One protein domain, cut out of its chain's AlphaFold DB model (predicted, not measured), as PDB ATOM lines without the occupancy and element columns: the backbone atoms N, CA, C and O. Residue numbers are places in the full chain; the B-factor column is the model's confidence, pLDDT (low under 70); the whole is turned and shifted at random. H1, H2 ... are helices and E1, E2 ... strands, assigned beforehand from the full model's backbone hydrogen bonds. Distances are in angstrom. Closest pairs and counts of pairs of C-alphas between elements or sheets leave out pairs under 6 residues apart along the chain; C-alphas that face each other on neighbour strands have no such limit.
ATOM      1  N   LYS A   3     172.206 204.770 142.619       88.19
ATOM      2  CA  LYS A   3     173.440 205.040 143.360       88.19
ATOM      3  C   LYS A   3     174.299 203.784 143.364       88.19
ATOM      4  O   LYS A   3     173.831 202.730 143.781       88.19
ATOM      5  N   THR A   4     175.527 203.877 142.874       88.56
ATOM      6  CA  THR A   4     176.478 202.758 142.894       88.56
ATOM      7  C   THR A   4     177.627 203.115 143.814       88.56
ATOM      8  O   THR A   4     178.283 204.128 143.588       88.56
ATOM      9  N   ILE A   5     177.856 202.286 144.828       91.00
ATOM     10  CA  ILE A   5     178.944 202.426 145.793       91.00
ATOM     11  C   ILE A   5     179.840 201.208 145.633       91.00
ATOM     12  O   ILE A   5     179.390 200.065 145.769       91.00
ATOM     13  N   LYS A   6     181.109 201.458 145.327       91.56
ATOM     14  CA  LYS A   6     182.132 200.429 145.351       91.56
ATOM     15  C   LYS A   6     183.150 200.720 146.439       91.56
ATOM     16  O   LYS A   6     183.790 201.772 146.415       91.56
ATOM     17  N   PHE A   7     183.306 199.766 147.344       91.50
ATOM     18  CA  PHE A   7     184.206 199.865 148.487       91.50
ATOM     19  C   PHE A   7     185.298 198.794 148.411       91.50
ATOM     20  O   PHE A   7     185.150 197.789 147.708       91.50
ATOM     21  N   TYR A   8     186.389 198.994 149.139       90.88
ATOM     22  CA  TYR A   8     187.314 197.921 149.497       90.88
ATOM     23  C   TYR A   8     187.413 197.808 151.016       90.88
ATOM     24  O   TYR A   8     187.082 198.741 151.747       90.88
ATOM     25  N   LYS A   9     187.822 196.629 151.479       90.25
ATOM     26  CA  LYS A   9     188.017 196.317 152.892       90.25
ATOM     27  C   LYS A   9     189.462 195.907 153.105       90.25
ATOM     28  O   LYS A   9     189.961 195.052 152.374       90.25
ATOM     29  N   GLU A  10     190.094 196.452 154.133       88.56
ATOM     30  CA  GLU A  10     191.418 196.005 154.562       88.56
ATOM     31  C   GLU A  10     191.291 194.736 155.413       88.56
ATOM     32  O   GLU A  10     190.466 194.650 156.328       88.56
ATOM     33  N   ALA A  11     192.071 193.703 155.084       88.31
ATOM     34  CA  ALA A  11     192.119 192.487 155.887       88.31
ATOM     35  C   ALA A  11     193.106 192.677 157.037       88.31
ATOM     36  O   ALA A  11     194.254 193.067 156.816       88.31
ATOM     37  N   LEU A  12     192.666 192.370 158.256       89.38
ATOM     38  CA  LEU A  12     193.479 192.498 159.452       89.38
ATOM     39  C   LEU A  12     193.399 191.233 160.306       89.38
ATOM     40  O   LEU A  12     192.321 190.678 160.515       89.38
ATOM     41  N   VAL A  13     194.554 190.790 160.796       91.56
ATOM     42  CA  VAL A  13     194.719 189.608 161.642       91.56
ATOM     43  C   VAL A  13     195.583 189.983 162.841       91.56
ATOM     44  O   VAL A  13     196.619 190.628 162.692       91.56
ATOM     45  N   ASN A  14     195.165 189.570 164.033       92.44
ATOM     46  CA  ASN A  14     195.947 189.751 165.252       92.44
ATOM     47  C   ASN A  14     196.569 188.422 165.666       92.44
ATOM     48  O   ASN A  14     195.900 187.387 165.627       92.44
ATOM     49  N   ASP A  15     197.820 188.470 166.108       92.00
ATOM     50  CA  ASP A  15     198.438 187.347 166.799       92.00
ATOM     51  C   ASP A  15     197.810 187.137 168.180       92.00
ATOM     52  O   ASP A  15     197.343 188.100 168.796       92.00
ATOM     53  N   PRO A  16     197.783 185.892 168.694       89.94
ATOM     54  CA  PRO A  16     197.142 185.588 169.974       89.94
ATOM     55  C   PRO A  16     197.734 186.402 171.136       89.94
ATOM     56  O   PRO A  16     196.997 186.855 172.007       89.94
ATOM     57  N   GLU A  17     199.040 186.671 171.088       89.25
ATOM     58  CA  GLU A  17     199.795 187.439 172.088       89.25
ATOM     59  C   GLU A  17     199.354 188.906 172.187       89.25
ATOM     60  O   GLU A  17     199.548 189.547 173.219       89.25
ATOM     61  N   VAL A  18     198.725 189.457 171.139       90.88
ATOM     62  CA  VAL A  18     198.231 190.847 171.139       90.88
ATOM     63  C   VAL A  18     197.180 191.049 172.229       90.88
ATOM     64  O   VAL A  18     197.084 192.135 172.796       90.88
ATOM     65  N   ARG A  19     196.411 190.006 172.559       90.62
ATOM     66  CA  ARG A  19     195.381 190.082 173.600       90.62
ATOM     67  C   ARG A  19     195.959 190.137 175.012       90.62
ATOM     68  O   ARG A  19     195.351 190.752 175.881       90.62
ATOM     69  N   ASP A  20     197.138 189.561 175.224       89.81
ATOM     70  CA  ASP A  20     197.824 189.582 176.521       89.81
ATOM     71  C   ASP A  20     198.463 190.951 176.820       89.81
ATOM     72  O   ASP A  20     198.869 191.239 177.951       89.81
ATOM     73  N   MET A  21     198.564 191.808 175.801       89.62
ATOM     74  CA  MET A  21     199.109 193.152 175.906       89.62
ATOM     75  C   MET A  21     198.042 194.123 176.444       89.62
ATOM     76  O   MET A  21     196.918 194.153 175.924       89.62
ATOM     77  N   PRO A  22     198.355 194.929 177.481       91.06
ATOM     78  CA  PRO A  22     197.373 195.835 178.065       91.06
ATOM     79  C   PRO A  22     196.912 196.889 177.040       91.06
ATOM     80  O   PRO A  22     197.739 197.319 176.220       91.06
ATOM     81  N   PRO A  23     195.628 197.308 177.068       91.81
ATOM     82  CA  PRO A  23     195.045 198.224 176.085       91.81
ATOM     83  C   PRO A  23     195.857 199.503 175.860       91.81
ATOM     84  O   PRO A  23     196.025 199.915 174.716       91.81
ATOM     85  N   GLU A  24     196.438 200.068 176.922       89.62
ATOM     86  CA  GLU A  24     197.225 201.312 176.886       89.62
ATOM     87  C   GLU A  24     198.523 201.189 176.081       89.62
ATOM     88  O   GLU A  24     199.141 202.190 175.744       89.62
ATOM     89  N   SER A  25     198.981 199.963 175.822       89.38
ATOM     90  CA  SER A  25     200.220 199.704 175.084       89.38
ATOM     91  C   SER A  25     199.992 199.207 173.659       89.38
ATOM     92  O   SER A  25     200.914 199.256 172.848       89.38
ATOM     93  N   ARG A  26     198.785 198.715 173.352       90.69
ATOM     94  CA  ARG A  26     198.397 198.273 172.002       90.69
ATOM     95  C   ARG A  26     197.482 199.251 171.268       90.69
ATOM     96  O   ARG A  26     197.158 198.991 170.113       90.69
ATOM     97  N   ASP A  27     197.049 200.322 171.932       91.00
ATOM     98  CA  ASP A  27     196.243 201.416 171.376       91.00
ATOM     99  C   ASP A  27     194.965 200.962 170.642       91.00
ATOM    100  O   ASP A  27     194.508 201.601 169.697       91.00
ATOM    101  N   CYS A  28     194.366 199.843 171.057       92.44
ATOM    102  CA  CYS A  28     193.101 199.347 170.519       92.44
ATOM    103  C   CYS A  28     192.352 198.508 171.559       92.44
ATOM    104  O   CYS A  28     192.972 197.972 172.479       92.44
ATOM    105  N   LEU A  29     191.036 198.342 171.392       93.88
ATOM    106  CA  LEU A  29     190.184 197.517 172.263       93.88
ATOM    107  C   LEU A  29     189.504 196.378 171.487       93.88
ATOM    108  O   LEU A  29     189.112 196.542 170.330       93.88
ATOM    109  N   PHE A  30     189.359 195.215 172.119       94.06
ATOM    110  CA  PHE A  30     188.577 194.098 171.586       94.06
ATOM    111  C   PHE A  30     187.090 194.264 171.911       94.06
ATOM    112  O   PHE A  30     186.713 194.993 172.824       94.06
ATOM    113  N   ALA A  31     186.233 193.557 171.170       93.75
ATOM    114  CA  ALA A  31     184.780 193.663 171.304       93.75
ATOM    115  C   ALA A  31     184.260 193.322 172.715       93.75
ATOM    116  O   ALA A  31     183.211 193.806 173.121       93.75
ATOM    117  N   ASP A  32     184.980 192.498 173.468       93.69
ATOM    118  CA  ASP A  32     184.661 192.108 174.842       93.69
ATOM    119  C   ASP A  32     185.188 193.085 175.908       93.69
ATOM    120  O   ASP A  32     184.772 193.019 177.063       93.69
ATOM    121  N   GLU A  33     186.047 194.034 175.535       93.31
ATOM    122  CA  GLU A  33     186.680 194.992 176.450       93.31
ATOM    123  C   GLU A  33     185.827 196.243 176.627       93.31
ATOM    124  O   GLU A  33     186.230 197.374 176.352       93.31
ATOM    125  N   VAL A  34     184.594 196.015 177.061       92.62
ATOM    126  CA  VAL A  34     183.579 197.056 177.180       92.62
ATOM    127  C   VAL A  34     183.850 197.922 178.418       92.62
ATOM    128  O   VAL A  34     183.861 197.404 179.539       92.62
ATOM    129  N   PRO A  35     184.016 199.250 178.268       89.81
ATOM    130  CA  PRO A  35     184.137 200.151 179.410       89.81
ATOM    131  C   PRO A  35     182.874 200.122 180.278       89.81
ATOM    132  O   PRO A  35     181.765 200.134 179.756       89.81
ATOM    133  N   SER A  36     183.008 200.209 181.605       87.69
ATOM    134  CA  SER A  36     181.863 200.125 182.538       87.69
ATOM    135  C   SER A  36     180.788 201.207 182.345       87.69
ATOM    136  O   SER A  36     179.662 201.042 182.800       87.69
ATOM    137  N   ARG A  37     181.132 202.323 181.689       84.69
ATOM    138  CA  ARG A  37     180.214 203.426 181.337       84.69
ATOM    139  C   ARG A  37     179.383 203.163 180.073       84.69
ATOM    140  O   ARG A  37     178.474 203.940 179.764       84.69
ATOM    141  N   SER A  38     179.738 202.125 179.321       89.12
ATOM    142  CA  SER A  38     179.075 201.755 178.079       89.12
ATOM    143  C   SER A  38     177.758 201.052 178.365       89.12
ATOM    144  O   SER A  38     177.663 200.221 179.266       89.12
ATOM    145  N   ILE A  39     176.738 201.383 177.581       88.75
ATOM    146  CA  ILE A  39     175.460 200.657 177.582       88.75
ATOM    147  C   ILE A  39     175.413 199.581 176.492       88.75
ATOM    148  O   ILE A  39     174.480 198.779 176.445       88.75
ATOM    149  N   PHE A  40     176.405 199.556 175.601       89.56
ATOM    150  CA  PHE A  40     176.490 198.570 174.538       89.56
ATOM    151  C   PHE A  40     177.071 197.259 175.074       89.56
ATOM    152  O   PHE A  40     177.881 197.233 175.994       89.56
ATOM    153  N   LYS A  41     176.647 196.139 174.483       90.88
ATOM    154  CA  LYS A  41     177.096 194.799 174.897       90.88
ATOM    155  C   LYS A  41     178.493 194.442 174.392       90.88
ATOM    156  O   LYS A  41     179.084 193.495 174.895       90.88
ATOM    157  N   ALA A  42     178.965 195.142 173.368       93.19
ATOM    158  CA  ALA A  42     180.248 194.911 172.736       93.19
ATOM    159  C   ALA A  42     180.873 196.250 172.348       93.19
ATOM    160  O   ALA A  42     180.162 197.184 171.966       93.19
ATOM    161  N   TYR A  43     182.194 196.321 172.445       94.12
ATOM    162  CA  TYR A  43     182.966 197.480 172.053       94.12
ATOM    163  C   TYR A  43     183.096 197.549 170.530       94.12
ATOM    164  O   TYR A  43     183.505 196.592 169.874       94.12
ATOM    165  N   SER A  44     182.804 198.723 169.990       93.38
ATOM    166  CA  SER A  44     183.207 199.158 168.660       93.38
ATOM    167  C   SER A  44     183.623 200.616 168.748       93.38
ATOM    168  O   SER A  44     183.227 201.334 169.678       93.38
ATOM    169  N   TYR A  45     184.374 201.091 167.758       91.19
ATOM    170  CA  TYR A  45     184.713 202.512 167.716       91.19
ATOM    171  C   TYR A  45     183.442 203.386 167.668       91.19
ATOM    172  O   TYR A  45     183.307 204.360 168.409       91.19
ATOM    173  N   SER A  46     182.446 202.979 166.876       89.81
ATOM    174  CA  SER A  46     181.158 203.674 166.757       89.81
ATOM    175  C   SER A  46     180.319 203.647 168.042       89.81
ATOM    176  O   SER A  46     179.673 204.647 168.371       89.81
ATOM    177  N   ALA A  47     180.348 202.542 168.794       91.75
ATOM    178  CA  ALA A  47     179.686 202.430 170.090       91.75
ATOM    179  C   ALA A  47     180.333 203.367 171.115       91.75
ATOM    180  O   ALA A  47     179.621 204.101 171.796       91.75
ATOM    181  N   CYS A  48     181.671 203.431 171.159       92.19
ATOM    182  CA  CYS A  48     182.385 204.358 172.041       92.19
ATOM    183  C   CYS A  48     182.038 205.824 171.754       92.19
ATOM    184  O   CYS A  48     181.774 206.600 172.676       92.19
ATOM    185  N   ILE A  49     181.997 206.207 170.476       91.25
ATOM    186  CA  ILE A  49     181.643 207.567 170.053       91.25
ATOM    187  C   ILE A  49     180.190 207.902 170.423       91.25
ATOM    188  O   ILE A  49     179.909 208.998 170.917       91.25
ATOM    189  N   SER A  50     179.276 206.945 170.260       91.00
ATOM    190  CA  SER A  50     177.872 207.093 170.661       91.00
ATOM    191  C   SER A  50     177.727 207.228 172.181       91.00
ATOM    192  O   SER A  50     177.031 208.123 172.655       91.00
ATOM    193  N   ASP A  51     178.445 206.409 172.956       91.12
ATOM    194  CA  ASP A  51     178.504 206.519 174.416       91.12
ATOM    195  C   ASP A  51     179.074 207.858 174.874       91.12
ATOM    196  O   ASP A  51     178.557 208.458 175.816       91.12
ATOM    197  N   CYS A  52     180.129 208.346 174.218       91.31
ATOM    198  CA  CYS A  52     180.695 209.640 174.562       91.31
ATOM    199  C   CYS A  52     179.705 210.774 174.279       91.31
ATOM    200  O   CYS A  52     179.482 211.622 175.142       91.31
ATOM    201  N   THR A  53     179.055 210.745 173.112       90.94
ATOM    202  CA  THR A  53     178.016 211.715 172.736       90.94
ATOM    203  C   THR A  53     176.894 211.731 173.776       90.94
ATOM    204  O   THR A  53     176.532 212.792 174.279       90.94
ATOM    205  N   ARG A  54     176.409 210.551 174.176       90.62
ATOM    206  CA  ARG A  54     175.382 210.377 175.210       90.62
ATOM    207  C   ARG A  54     175.801 210.947 176.566       90.62
ATOM    208  O   ARG A  54     175.008 211.628 177.210       90.62
ATOM    209  N   ILE A  55     177.035 210.691 177.007       90.75
ATOM    210  CA  ILE A  55     177.558 211.215 178.281       90.75
ATOM    211  C   ILE A  55     177.611 212.743 178.259       90.75
ATOM    212  O   ILE A  55     177.208 213.376 179.230       90.75
ATOM    213  N   ILE A  56     178.048 213.336 177.148       90.88
ATOM    214  CA  ILE A  56     178.098 214.793 177.011       90.88
ATOM    215  C   ILE A  56     176.679 215.381 176.984       90.88
ATOM    216  O   ILE A  56     176.407 216.342 177.697       90.88
ATOM    217  N   GLN A  57     175.748 214.789 176.229       91.56
ATOM    218  CA  GLN A  57     174.344 215.225 176.224       91.56
ATOM    219  C   GLN A  57     173.739 215.207 177.634       91.56
ATOM    220  O   GLN A  57     173.114 216.184 178.047       91.56
ATOM    221  N   MET A  58     173.997 214.151 178.408       92.12
ATOM    222  CA  MET A  58     173.568 214.084 179.803       92.12
ATOM    223  C   MET A  58     174.201 215.157 180.685       92.12
ATOM    224  O   MET A  58     173.512 215.715 181.529       92.12
ATOM    225  N   GLU A  59     175.486 215.455 180.509       91.69
ATOM    226  CA  GLU A  59     176.191 216.451 181.323       91.69
ATOM    227  C   GLU A  59     175.630 217.868 181.123       91.69
ATOM    228  O   GLU A  59     175.492 218.616 182.090       91.69
ATOM    229  N   TYR A  60     175.282 218.236 179.884       91.69
ATOM    230  CA  TYR A  60     174.793 219.583 179.561       91.69
ATOM    231  C   TYR A  60     173.267 219.719 179.624       91.69
ATOM    232  O   TYR A  60     172.762 220.758 180.047       91.69
ATOM    233  N   CYS A  61     172.524 218.689 179.211       93.06
ATOM    234  CA  CYS A  61     171.071 218.748 179.033       93.06
ATOM    235  C   CYS A  61     170.290 217.801 179.962       93.06
ATOM    236  O   CYS A  61     169.060 217.833 179.941       93.06
ATOM    237  N   ASN A  62     170.964 216.991 180.793       94.25
ATOM    238  CA  ASN A  62     170.365 215.988 181.696       94.25
ATOM    239  C   ASN A  62     169.481 214.933 181.006       94.25
ATOM    240  O   ASN A  62     168.678 214.268 181.659       94.25
ATOM    241  N   CYS A  63     169.621 214.779 179.693       93.00
ATOM    242  CA  CYS A  63     168.930 213.780 178.893       93.00
ATOM    243  C   CYS A  63     169.804 213.400 177.694       93.00
ATOM    244  O   CYS A  63     170.733 214.131 177.341       93.00
ATOM    245  N   SER A  64     169.498 212.277 177.050       92.44
ATOM    246  CA  SER A  64     170.141 211.870 175.797       92.44
ATOM    247  C   SER A  64     169.125 211.604 174.696       92.44
ATOM    248  O   SER A  64     167.957 211.334 174.963       92.44
ATOM    249  N   LEU A  65     169.553 211.674 173.437       90.62
ATOM    250  CA  LEU A  65     168.672 211.316 172.326       90.62
ATOM    251  C   LEU A  65     168.358 209.816 172.339       90.62
ATOM    252  O   LEU A  65     169.255 209.000 172.560       90.62
ATOM    253  N   TYR A  66     167.114 209.453 172.012       88.38
ATOM    254  CA  TYR A  66     166.654 208.055 172.038       88.38
ATOM    255  C   TYR A  66     167.516 207.125 171.166       88.38
ATOM    256  O   TYR A  66     167.726 205.961 171.492       88.38
ATOM    257  N   ASN A  67     168.064 207.624 170.050       87.50
ATOM    258  CA  ASN A  67     168.894 206.828 169.139       87.50
ATOM    259  C   ASN A  67     170.263 206.465 169.734       87.50
ATOM    260  O   ASN A  67     170.924 205.563 169.222       87.50
ATOM    261  N   PHE A  68     170.687 207.150 170.797       88.44
ATOM    262  CA  PHE A  68     171.888 206.815 171.554       88.44
ATOM    263  C   PHE A  68     171.591 205.951 172.780       88.44
ATOM    264  O   PHE A  68     172.530 205.576 173.475       88.44
ATOM    265  N   ASN A  69     170.326 205.602 173.028       86.88
ATOM    266  CA  ASN A  69     169.884 204.823 174.178       86.88
ATOM    267  C   ASN A  69     169.184 203.522 173.727       86.88
ATOM    268  O   ASN A  69     167.964 203.401 173.799       86.88
ATOM    269  N   PRO A  70     169.930 202.523 173.217       83.69
ATOM    270  CA  PRO A  70     169.358 201.259 172.743       83.69
ATOM    271  C   PRO A  70     168.624 200.444 173.819       83.69
ATOM    272  O   PRO A  70     167.855 199.546 173.473       83.69
ATOM    273  N   PHE A  71     168.882 200.702 175.103       84.44
ATOM    274  CA  PHE A  71     168.289 199.980 176.225       84.44
ATOM    275  C   PHE A  71     167.765 200.970 177.260       84.44
ATOM    276  O   PHE A  71     168.450 201.937 177.573       84.44
ATOM    277  N   ASP A  72     166.592 200.689 177.829       80.00
ATOM    278  CA  ASP A  72     166.013 201.526 178.880       80.00
ATOM    279  C   ASP A  72     166.931 201.551 180.112       80.00
ATOM    280  O   ASP A  72     167.209 200.520 180.737       80.00
ATOM    281  N   ASN A  73     167.432 202.739 180.442       80.81
ATOM    282  CA  ASN A  73     168.311 202.970 181.573       80.81
ATOM    283  C   ASN A  73     167.875 204.234 182.314       80.81
ATOM    284  O   ASN A  73     167.978 205.344 181.800       80.81
ATOM    285  N   LYS A  74     167.485 204.079 183.583       82.12
ATOM    286  CA  LYS A  74     167.074 205.197 184.449       82.12
ATOM    287  C   LYS A  74     168.154 206.268 184.630       82.12
ATOM    288  O   LYS A  74     167.824 207.397 184.973       82.12
ATOM    289  N   GLN A  75     169.428 205.921 184.442       83.19
ATOM    290  CA  GLN A  75     170.539 206.870 184.513       83.19
ATOM    291  C   GLN A  75     170.613 207.784 183.280       83.19
ATOM    292  O   GLN A  75     171.186 208.865 183.365       83.19
ATOM    293  N   PHE A  76     170.034 207.360 182.154       86.12
ATOM    294  CA  PHE A  76     170.074 208.053 180.871       86.12
ATOM    295  C   PHE A  76     168.650 208.159 180.311       86.12
ATOM    296  O   PHE A  76     168.276 207.357 179.461       86.12
ATOM    297  N   PRO A  77     167.821 209.089 180.820       91.38
ATOM    298  CA  PRO A  77     166.485 209.311 180.289       91.38
ATOM    299  C   PRO A  77     166.539 209.908 178.879       91.38
ATOM    300  O   PRO A  77     167.423 210.707 178.545       91.38
ATOM    301  N   ASP A  78     165.544 209.558 178.072       92.31
ATOM    302  CA  ASP A  78     165.384 210.125 176.738       92.31
ATOM    303  C   ASP A  78     164.949 211.598 176.814       92.31
ATOM    304  O   ASP A  78     164.160 211.999 177.673       92.31
ATOM    305  N   CYS A  79     165.477 212.426 175.914       92.31
ATOM    306  CA  CYS A  79     165.132 213.843 175.841       92.31
ATOM    307  C   CYS A  79     163.699 214.081 175.338       92.31
ATOM    308  O   CYS A  79     163.325 213.637 174.254       92.31
ATOM    309  N   ASP A  80     162.952 214.926 176.052       92.94
ATOM    310  CA  ASP A  80     161.748 215.587 175.533       92.94
ATOM    311  C   ASP A  80     162.107 216.711 174.541       92.94
ATOM    312  O   ASP A  80     163.269 217.090 174.390       92.94
ATOM    313  N   TYR A  81     161.104 217.347 173.926       92.81
ATOM    314  CA  TYR A  81     161.291 218.478 172.999       92.81
ATOM    315  C   TYR A  81     162.198 219.599 173.547       92.81
ATOM    316  O   TYR A  81     163.046 220.124 172.830       92.81
ATOM    317  N   LYS A  82     162.079 219.948 174.838       93.69
ATOM    318  CA  LYS A  82     162.968 220.940 175.474       93.69
ATOM    319  C   LYS A  82     164.419 220.456 175.554       93.69
ATOM    320  O   LYS A  82     165.333 221.255 175.379       93.69
ATOM    321  N   GLY A  83     164.616 219.162 175.804       93.19
ATOM    322  CA  GLY A  83     165.930 218.526 175.793       93.19
ATOM    323  C   GLY A  83     166.543 218.541 174.397       93.19
ATOM    324  O   GLY A  83     167.697 218.920 174.246       93.19
ATOM    325  N   TYR A  84     165.745 218.261 173.364       92.81
ATOM    326  CA  TYR A  84     166.167 218.384 171.965       92.81
ATOM    327  C   TYR A  84     166.670 219.789 171.615       92.81
ATOM    328  O   TYR A  84     167.731 219.912 171.010       92.81
ATOM    329  N   LEU A  85     165.963 220.841 172.045       93.44
ATOM    330  CA  LEU A  85     166.412 222.226 171.845       93.44
ATOM    331  C   LEU A  85     167.754 222.507 172.542       93.44
ATOM    332  O   LEU A  85     168.589 223.224 172.001       93.44
ATOM    333  N   CYS A  86     167.987 221.928 173.724       93.81
ATOM    334  CA  CYS A  86     169.281 222.022 174.406       93.81
ATOM    335  C   CYS A  86     170.385 221.282 173.632       93.81
ATOM    336  O   CYS A  86     171.459 221.839 173.408       93.81
ATOM    337  N   VAL A  87     170.110 220.060 173.163       92.50
ATOM    338  CA  VAL A  87     171.062 219.252 172.381       92.50
ATOM    339  C   VAL A  87     171.431 219.939 171.056       92.50
ATOM    340  O   VAL A  87     172.587 219.897 170.633       92.50
ATOM    341  N   GLU A  88     170.473 220.622 170.426       91.25
ATOM    342  CA  GLU A  88     170.699 221.459 169.244       91.25
ATOM    343  C   GLU A  88     171.637 222.634 169.540       91.25
ATOM    344  O   GLU A  88     172.585 222.870 168.792       91.25
ATOM    345  N   GLN A  89     171.433 223.330 170.662       90.00
ATOM    346  CA  GLN A  89     172.273 224.462 171.067       90.00
ATOM    347  C   GLN A  89     173.732 224.065 171.319       90.00
ATOM    348  O   GLN A  89     174.637 224.844 171.020       90.00
ATOM    349  N   ILE A  90     173.970 222.861 171.844       88.19
ATOM    350  CA  ILE A  90     175.323 222.336 172.085       88.19
ATOM    351  C   ILE A  90     175.951 221.669 170.847       88.19
ATOM    352  O   ILE A  90     177.118 221.275 170.911       88.19
ATOM    353  N   GLY A  91     175.207 221.547 169.739       86.50
ATOM    354  CA  GLY A  91     175.680 220.995 168.463       86.50
ATOM    355  C   GLY A  91     175.792 219.467 168.403       86.50
ATOM    356  O   GLY A  91     176.347 218.936 167.450       86.50
ATOM    357  N   LEU A  92     175.262 218.735 169.388       85.44
ATOM    358  CA  LEU A  92     175.453 217.281 169.527       85.44
ATOM    359  C   LEU A  92     174.221 216.472 169.110       85.44
ATOM    360  O   LEU A  92     173.926 215.436 169.703       85.44
ATOM    361  N   ILE A  93     173.482 216.932 168.098       82.31
ATOM    362  CA  ILE A  93     172.351 216.165 167.546       82.31
ATOM    363  C   ILE A  93     172.850 214.878 166.877       82.31
ATOM    364  O   ILE A  93     172.230 213.822 166.988       82.31
ATOM    365  N   SER A  94     173.983 214.966 166.186       77.75
ATOM    366  CA  SER A  94     174.666 213.836 165.572       77.75
ATOM    367  C   SER A  94     175.935 213.493 166.347       77.75
ATOM    368  O   SER A  94     176.562 214.343 166.976       77.75
ATOM    369  N   SER A  95     176.354 212.236 166.246       73.50
ATOM    370  CA  SER A  95     177.668 211.779 166.701       73.50
ATOM    371  C   SER A  95     178.745 212.105 165.658       73.50
ATOM    372  O   SER A  95     179.562 211.249 165.309       73.50
ATOM    373  N   ASP A  96     178.679 213.303 165.072       77.75
ATOM    374  CA  ASP A  96     179.663 213.750 164.094       77.75
ATOM    375  C   ASP A  96     180.975 214.060 164.816       77.75
ATOM    376  O   ASP A  96     181.015 214.791 165.812       77.75
ATOM    377  N   PHE A  97     182.064 213.497 164.302       70.50
ATOM    378  CA  PHE A  97     183.395 213.688 164.855       70.50
ATOM    379  C   PHE A  97     183.773 215.173 164.907       70.50
ATOM    380  O   PHE A  97     184.406 215.614 165.865       70.50
ATOM    381  N   GLN A  98     183.353 215.970 163.919       77.94
ATOM    382  CA  GLN A  98     183.669 217.399 163.880       77.94
ATOM    383  C   GLN A  98     183.011 218.185 165.026       77.94
ATOM    384  O   GLN A  98     183.624 219.097 165.584       77.94
ATOM    385  N   GLU A  99     181.793 217.810 165.413       78.38
ATOM    386  CA  GLU A  99     181.082 218.416 166.541       78.38
ATOM    387  C   GLU A  99     181.673 217.953 167.878       78.38
ATOM    388  O   GLU A  99     181.940 218.765 168.766       78.38
ATOM    389  N   LEU A 100     182.018 216.668 167.985       79.25
ATOM    390  CA  LEU A 100     182.708 216.106 169.151       79.25
ATOM    391  C   LEU A 100     184.096 216.723 169.381       79.25
ATOM    392  O   LEU A 100     184.526 216.868 170.526       79.25
ATOM    393  N   MET A 101     184.780 217.169 168.324       74.12
ATOM    394  CA  MET A 101     186.071 217.862 168.423       74.12
ATOM    395  C   MET A 101     185.995 219.208 169.159       74.12
ATOM    396  O   MET A 101     187.018 219.674 169.665       74.12
ATOM    397  N   LYS A 102     184.810 219.824 169.287       79.06
ATOM    398  CA  LYS A 102     184.616 221.007 170.150       79.06
ATOM    399  C   LYS A 102     184.785 220.663 171.635       79.06
ATOM    400  O   LYS A 102     185.165 221.524 172.423       79.06
ATOM    401  N   TYR A 103     184.590 219.395 171.994       79.19
ATOM    402  CA  TYR A 103     184.701 218.849 173.347       79.19
ATOM    403  C   TYR A 103     185.983 218.018 173.535       79.19
ATOM    404  O   TYR A 103     186.003 217.038 174.288       79.19
ATOM    405  N   LYS A 104     187.066 218.407 172.841       69.50
ATOM    406  CA  LYS A 104     188.396 217.778 172.927       69.50
ATOM    407  C   LYS A 104     188.792 217.478 174.379       69.50
ATOM    408  O   LYS A 104     188.785 218.368 175.225       69.50
ATOM    409  N   GLY A 105     189.170 216.225 174.639       73.75
ATOM    410  CA  GLY A 105     189.618 215.746 175.952       73.75
ATOM    411  C   GLY A 105     188.547 215.058 176.806       73.75
ATOM    412  O   GLY A 105     188.899 214.471 177.823       73.75
ATOM    413  N   LYS A 106     187.264 215.074 176.410       79.94
ATOM    414  CA  LYS A 106     186.208 214.299 177.099       79.94
ATOM    415  C   LYS A 106     186.019 212.883 176.545       79.94
ATOM    416  O   LYS A 106     185.554 212.003 177.267       79.94
ATOM    417  N   CYS A 107     186.376 212.663 175.280       84.94
ATOM    418  CA  CYS A 107     186.252 211.369 174.617       84.94
ATOM    419  C   CYS A 107     187.629 210.759 174.379       84.94
ATOM    420  O   CYS A 107     188.394 211.288 173.578       84.94
ATOM    421  N   ASP A 108     187.891 209.630 175.033       86.94
ATOM    422  CA  ASP A 108     189.059 208.790 174.775       86.94
ATOM    423  C   ASP A 108     188.553 207.463 174.196       86.94
ATOM    424  O   ASP A 108     188.108 206.569 174.921       86.94
ATOM    425  N   CYS A 109     188.458 207.408 172.865       89.94
ATOM    426  CA  CYS A 109     187.950 206.256 172.127       89.94
ATOM    427  C   CYS A 109     189.075 205.654 171.296       89.94
ATOM    428  O   CYS A 109     189.520 206.252 170.317       89.94
ATOM    429  N   LEU A 110     189.507 204.455 171.683       92.19
ATOM    430  CA  LEU A 110     190.511 203.693 170.949       92.19
ATOM    431  C   LEU A 110     189.876 202.983 169.740       92.19
ATOM    432  O   LEU A 110     188.705 202.596 169.794       92.19
ATOM    433  N   PRO A 111     190.607 202.769 168.639       92.12
ATOM    434  CA  PRO A 111     190.114 201.942 167.546       92.12
ATOM    435  C   PRO A 111     189.852 200.504 168.018       92.12
ATOM    436  O   PRO A 111     190.416 200.027 169.005       92.12
ATOM    437  N   SER A 112     188.990 199.789 167.303       92.69
ATOM    438  CA  SER A 112     188.785 198.366 167.567       92.69
ATOM    439  C   SER A 112     189.956 197.540 167.026       92.69
ATOM    440  O   SER A 112     190.474 197.797 165.937       92.69
ATOM    441  N   CYS A 113     190.378 196.518 167.770       91.44
ATOM    442  CA  CYS A 113     191.458 195.635 167.337       91.44
ATOM    443  C   CYS A 113     191.029 194.685 166.207       91.44
ATOM    444  O   CYS A 113     191.886 194.183 165.483       91.44
ATOM    445  N   THR A 114     189.735 194.396 166.057       89.12
ATOM    446  CA  THR A 114     189.222 193.384 165.110       89.12
ATOM    447  C   THR A 114     188.393 193.965 163.976       89.12
ATOM    448  O   THR A 114     188.160 193.279 162.981       89.12
ATOM    449  N   GLU A 115     187.909 195.197 164.121       85.12
ATOM    450  CA  GLU A 115     187.162 195.850 163.050       85.12
ATOM    451  C   GLU A 115     188.106 196.267 161.923       85.12
ATOM    452  O   GLU A 115     189.242 196.682 162.141       85.12
ATOM    453  N   SER A 116     187.619 196.099 160.699       79.88
ATOM    454  CA  SER A 116     188.318 196.473 159.476       79.88
ATOM    455  C   SER A 116     187.721 197.752 158.921       79.88
ATOM    456  O   SER A 116     186.494 197.818 158.776       79.88
ATOM    457  N   ASP A 117     188.566 198.682 158.498       80.75
ATOM    458  CA  ASP A 117     188.100 199.886 157.829       80.75
ATOM    459  C   ASP A 117     187.559 199.567 156.428       80.75
ATOM    460  O   ASP A 117     188.090 198.731 155.682       80.75
ATOM    461  N   LEU A 118     186.446 200.222 156.096       85.44
ATOM    462  CA  LEU A 118     185.820 200.185 154.781       85.44
ATOM    463  C   LEU A 118     186.085 201.516 154.098       85.44
ATOM    464  O   LEU A 118     185.742 202.571 154.628       85.44
ATOM    465  N   MET A 119     186.665 201.451 152.908       82.31
ATOM    466  CA  MET A 119     187.070 202.632 152.161       82.31
ATOM    467  C   MET A 119     186.310 202.688 150.837       82.31
ATOM    468  O   MET A 119     186.321 201.735 150.050       82.31
ATOM    469  N   ASP A 120     185.656 203.818 150.582       81.81
ATOM    470  CA  ASP A 120     184.893 204.051 149.358       81.81
ATOM    471  C   ASP A 120     185.825 204.473 148.213       81.81
ATOM    472  O   ASP A 120     186.471 205.516 148.264       81.81
ATOM    473  N   ILE A 121     185.875 203.672 147.143       81.38
ATOM    474  CA  ILE A 121     186.700 203.951 145.950       81.38
ATOM    475  C   ILE A 121     185.891 204.719 144.910       81.38
ATOM    476  O   ILE A 121     186.410 205.572 144.193       81.38
ATOM    477  N   TYR A 122     184.613 204.371 144.776       82.75
ATOM    478  CA  TYR A 122     183.758 204.920 143.737       82.75
ATOM    479  C   TYR A 122     182.335 205.084 144.247       82.75
ATOM    480  O   TYR A 122     181.673 204.106 144.588       82.75
ATOM    481  N   SER A 123     181.847 206.320 144.228       83.12
ATOM    482  CA  SER A 123     180.443 206.646 144.451       83.12
ATOM    483  C   SER A 123     179.922 207.376 143.221       83.12
ATOM    484  O   SER A 123     180.439 208.428 142.849       83.12
ATOM    485  N   SER A 124     178.900 206.812 142.585       82.19
ATOM    486  CA  SER A 124     178.214 207.425 141.447       82.19
ATOM    487  C   SER A 124     176.729 207.538 141.712       82.19
ATOM    488  O   SER A 124     176.110 206.634 142.282       82.19
ATOM    489  N   GLU A 125     176.166 208.655 141.270       82.81
ATOM    490  CA  GLU A 125     174.757 208.972 141.378       82.81
ATOM    491  C   GLU A 125     174.200 209.332 139.999       82.81
ATOM    492  O   GLU A 125     174.498 210.375 139.424       82.81
ATOM    493  N   GLU A 126     173.344 208.462 139.475       82.62
ATOM    494  CA  GLU A 126     172.592 208.694 138.251       82.62
ATOM    495  C   GLU A 126     171.143 209.042 138.593       82.62
ATOM    496  O   GLU A 126     170.373 208.232 139.127       82.62
ATOM    497  N   ARG A 127     170.710 210.248 138.231       75.06
ATOM    498  CA  ARG A 127     169.305 210.651 138.346       75.06
ATOM    499  C   ARG A 127     168.481 210.054 137.204       75.06
ATOM    500  O   ARG A 127     168.093 210.745 136.276       75.06
ATOM    501  N   ASN A 128     168.201 208.756 137.285       74.94
ATOM    502  CA  ASN A 128     167.172 208.122 136.455       74.94
ATOM    503  C   ASN A 128     165.771 208.303 137.055       74.94
ATOM    504  O   ASN A 128     165.661 208.602 138.243       74.94
ATOM    505  N   THR A 129     164.758 208.126 136.201       69.12
ATOM    506  CA  THR A 129     163.297 208.257 136.391       69.12
ATOM    507  C   THR A 129     162.761 208.530 137.814       69.12
ATOM    508  O   THR A 129     163.137 207.852 138.779       69.12
ATOM    509  N   PRO A 130     161.823 209.490 137.962       77.19
ATOM    510  CA  PRO A 130     161.222 209.813 139.255       77.19
ATOM    511  C   PRO A 130     160.519 208.586 139.858       77.19
ATOM    512  O   PRO A 130     159.802 207.867 139.166       77.19
ATOM    513  N   GLY A 131     160.749 208.336 141.153       80.12
ATOM    514  CA  GLY A 131     160.046 207.312 141.939       80.12
ATOM    515  C   GLY A 131     160.768 205.975 142.158       80.12
ATOM    516  O   GLY A 131     160.306 205.192 142.981       80.12
ATOM    517  N   LYS A 132     161.908 205.697 141.503       84.38
ATOM    518  CA  LYS A 132     162.682 204.458 141.741       84.38
ATOM    519  C   LYS A 132     164.097 204.757 142.230       84.38
ATOM    520  O   LYS A 132     164.861 205.395 141.510       84.38
ATOM    521  N   LEU A 133     164.453 204.274 143.422       85.12
ATOM    522  CA  LEU A 133     165.816 204.311 143.965       85.12
ATOM    523  C   LEU A 133     166.452 202.917 143.853       85.12
ATOM    524  O   LEU A 133     165.971 201.972 144.467       85.12
ATOM    525  N   THR A 134     167.528 202.790 143.079       87.69
ATOM    526  CA  THR A 134     168.322 201.555 142.982       87.69
ATOM    527  C   THR A 134     169.694 201.803 143.593       87.69
ATOM    528  O   THR A 134     170.444 202.626 143.074       87.69
ATOM    529  N   ILE A 135     170.038 201.093 144.667       89.81
ATOM    530  CA  ILE A 135     171.362 201.173 145.296       89.81
ATOM    531  C   ILE A 135     172.124 199.884 144.983       89.81
ATOM    532  O   ILE A 135     171.635 198.792 145.254       89.81
ATOM    533  N   SER A 136     173.308 200.007 144.391       89.88
ATOM    534  CA  SER A 136     174.204 198.887 144.108       89.88
ATOM    535  C   SER A 136     175.462 199.032 144.953       89.88
ATOM    536  O   SER A 136     176.218 199.980 144.763       89.88
ATOM    537  N   ILE A 137     175.664 198.103 145.885       91.19
ATOM    538  CA  ILE A 137     176.823 198.058 146.779       91.19
ATOM    539  C   ILE A 137     177.646 196.835 146.390       91.19
ATOM    540  O   ILE A 137     177.127 195.720 146.377       91.19
ATOM    541  N   SER A 138     178.913 197.037 146.042       90.88
ATOM    542  CA  SER A 138     179.803 195.945 145.637       90.88
ATOM    543  C   SER A 138     181.220 196.172 146.133       90.88
ATOM    544  O   SER A 138     181.711 197.298 146.091       90.88
ATOM    545  N   MET A 139     181.903 195.103 146.526       89.50
ATOM    546  CA  MET A 139     183.331 195.163 146.808       89.50
ATOM    547  C   MET A 139     184.102 195.242 145.483       89.50
ATOM    548  O   MET A 139     183.922 194.381 144.623       89.50
ATOM    549  N   SER A 140     184.921 196.281 145.299       87.19
ATOM    550  CA  SER A 140     185.699 196.472 144.064       87.19
ATOM    551  C   SER A 140     186.744 195.378 143.879       87.19
ATOM    552  O   SER A 140     186.940 194.896 142.767       87.19
ATOM    553  N   ILE A 141     187.458 195.055 144.960       85.88
ATOM    554  CA  ILE A 141     188.637 194.187 144.977       85.88
ATOM    555  C   ILE A 141     188.626 193.426 146.306       85.88
ATOM    556  O   ILE A 141     188.370 194.025 147.353       85.88
ATOM    557  N   ALA A 142     188.886 192.118 146.261       85.94
ATOM    558  CA  ALA A 142     189.103 191.321 147.465       85.94
ATOM    559  C   ALA A 142     190.504 191.609 148.039       85.94
ATOM    560  O   ALA A 142     191.439 191.782 147.257       85.94
ATOM    561  N   PRO A 143     190.680 191.657 149.370       86.44
ATOM    562  CA  PRO A 143     191.980 191.950 149.966       86.44
ATOM    563  C   PRO A 143     193.003 190.865 149.600       86.44
ATOM    564  O   PRO A 143     192.863 189.712 150.001       86.44
ATOM    565  N   GLU A 144     194.020 191.241 148.822       87.06
ATOM    566  CA  GLU A 144     195.109 190.344 148.401       87.06
ATOM    567  C   GLU A 144     196.168 190.175 149.498       87.06
ATOM    568  O   GLU A 144     196.794 189.123 149.627       87.06
ATOM    569  N   TYR A 145     196.336 191.202 150.329       88.19
ATOM    570  CA  TYR A 145     197.220 191.201 151.484       88.19
ATOM    571  C   TYR A 145     196.418 191.358 152.774       88.19
ATOM    572  O   TYR A 145     195.319 191.914 152.792       88.19
ATOM    573  N   GLN A 146     197.002 190.874 153.867       89.00
ATOM    574  CA  GLN A 146     196.464 191.015 155.213       89.00
ATOM    575  C   GLN A 146     197.494 191.698 156.109       89.00
ATOM    576  O   GLN A 146     198.662 191.303 156.143       89.00
ATOM    577  N   PHE A 147     197.059 192.717 156.843       88.81
ATOM    578  CA  PHE A 147     197.863 193.336 157.885       88.81
ATOM    579  C   PHE A 147     197.857 192.447 159.121       88.81
ATOM    580  O   PHE A 147     196.799 192.073 159.624       88.81
ATOM    581  N   ARG A 148     199.047 192.108 159.615       90.69
ATOM    582  CA  ARG A 148     199.212 191.273 160.803       90.69
ATOM    583  C   ARG A 148     199.757 192.106 161.955       90.69
ATOM    584  O   ARG A 148     200.864 192.634 161.850       90.69
ATOM    585  N   ARG A 149     198.997 192.222 163.046       89.88
ATOM    586  CA  ARG A 149     199.480 192.827 164.295       89.88
ATOM    587  C   ARG A 149     200.194 191.758 165.114       89.88
ATOM    588  O   ARG A 149     199.589 190.745 165.458       89.88
ATOM    589  N   GLN A 150     201.470 192.000 165.401       91.06
ATOM    590  CA  GLN A 150     202.349 191.097 166.142       91.06
ATOM    591  C   GLN A 150     202.984 191.838 167.318       91.06
ATOM    592  O   GLN A 150     203.324 193.020 167.203       91.06
TER     593      GLN A 150
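What this domain is: This is residues 3 to 150 of the 194 residues of the protein "sodium channel protein Nach-like" of Drosophila albomicans (UniProt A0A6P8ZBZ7). A long, narrow ribbon of strands makes one side of the domain, with E3, E1 and E4 along one part and the pair E2 and E5 carrying it on, and a separate lobe of helices and loops built round H3 stands away from it. H1 and H2 lie beyond the E2 end of the ribbon, and two of the three long links, residues 27 to 44 and 104 to 117, run between the lobe and the ribbon with its end helices. The printed part has 148 residues, with named elements in the order E1 E2 H1 H2 H3 H4 H5 E3 E4 E5; the class is mixed, helices and strands, though under half of the residues are in named elements. The larger sheet, in the order E3 E1 E4, is mixed, and E2 and E5 are parallel. The whole is loose, with a radius of gyration of the C-alphas of 19.2 A and spans of 56 by 50 by 28 A.

How they stand to each other: In the larger sheet E1, residues 3 to 9, is the inner strand, and E3, residues 118 to 126, and E4, residues 134 to 139, are the edge strands. E3 and E1 are antiparallel at 167 degrees, with N 6 and O 122 2.8 A apart, within hydrogen-bond range. E1 and E4 are parallel at 18 degrees, with N 5 and O 136 at 2.8 A. The sheet is twisted, with C-alphas up to 4.4 A off its best plane, and E3 bends by 60 degrees at residue 121. E1 runs on into E2, residues 11 to 14, at 33 degrees. E2 is parallel to E5, residues 146 to 149, at 25 degrees, with N 13 and O 147 at 2.8 A. H1, residues 16 to 20, is close to but not clearly touching H2, residues 23 to 26; their closest C-alphas, of Val 18 and Arg 26, are 7.5 A apart. H3, residues 45 to 61, touches H4, residues 81 to 89, with residues 57 to 61 alone; the closest C-alphas, of Cys 61 and Cys 86, are 5.9 A apart, and the lines are only just about perpendicular at 72 degrees. H5, residues 97 to 103, is close to but not clearly touching H3, at a steep tilt of 43 degrees, the same way; the closest C-alphas, of Thr 53 and Leu 100, are 7.4 A apart. H3 is apart from E3 and E4, for instance. Each O i to N i+4 pair is within hydrogen-bond range in H3 and H4, against 0 of 1 in H1 and 1 of 3 in H5, where 2 of 2 and 3 of 4 O i to N i+3 pairs are; H2 is too short for an O i to N i+4 pair.

Where its parts are: E1 begins at C-alpha 3 (173.440, 205.040, 143.360) and is 19.5 A long; E3 is 22.8 A and E4 16.8 A. H3, the longest helix, measures 24.0 A from C-alpha 45 (184.713, 202.512, 167.716) to C-alpha 61; H4 measures 12.7 A. E5 ends at C-alpha 149 (199.480, 192.827, 164.295).

The domain as a whole: The C-alphas farthest apart, of Asp 20 and Thr 129, are 56.1 A apart. The printed part has no cut. The links H2 to H3, H3 to H4 and H5 to E3 are long, with 18, 19 and 14 residues. The mean pLDDT of the printed part is 87.6, and residues 104 and 129 are under 70.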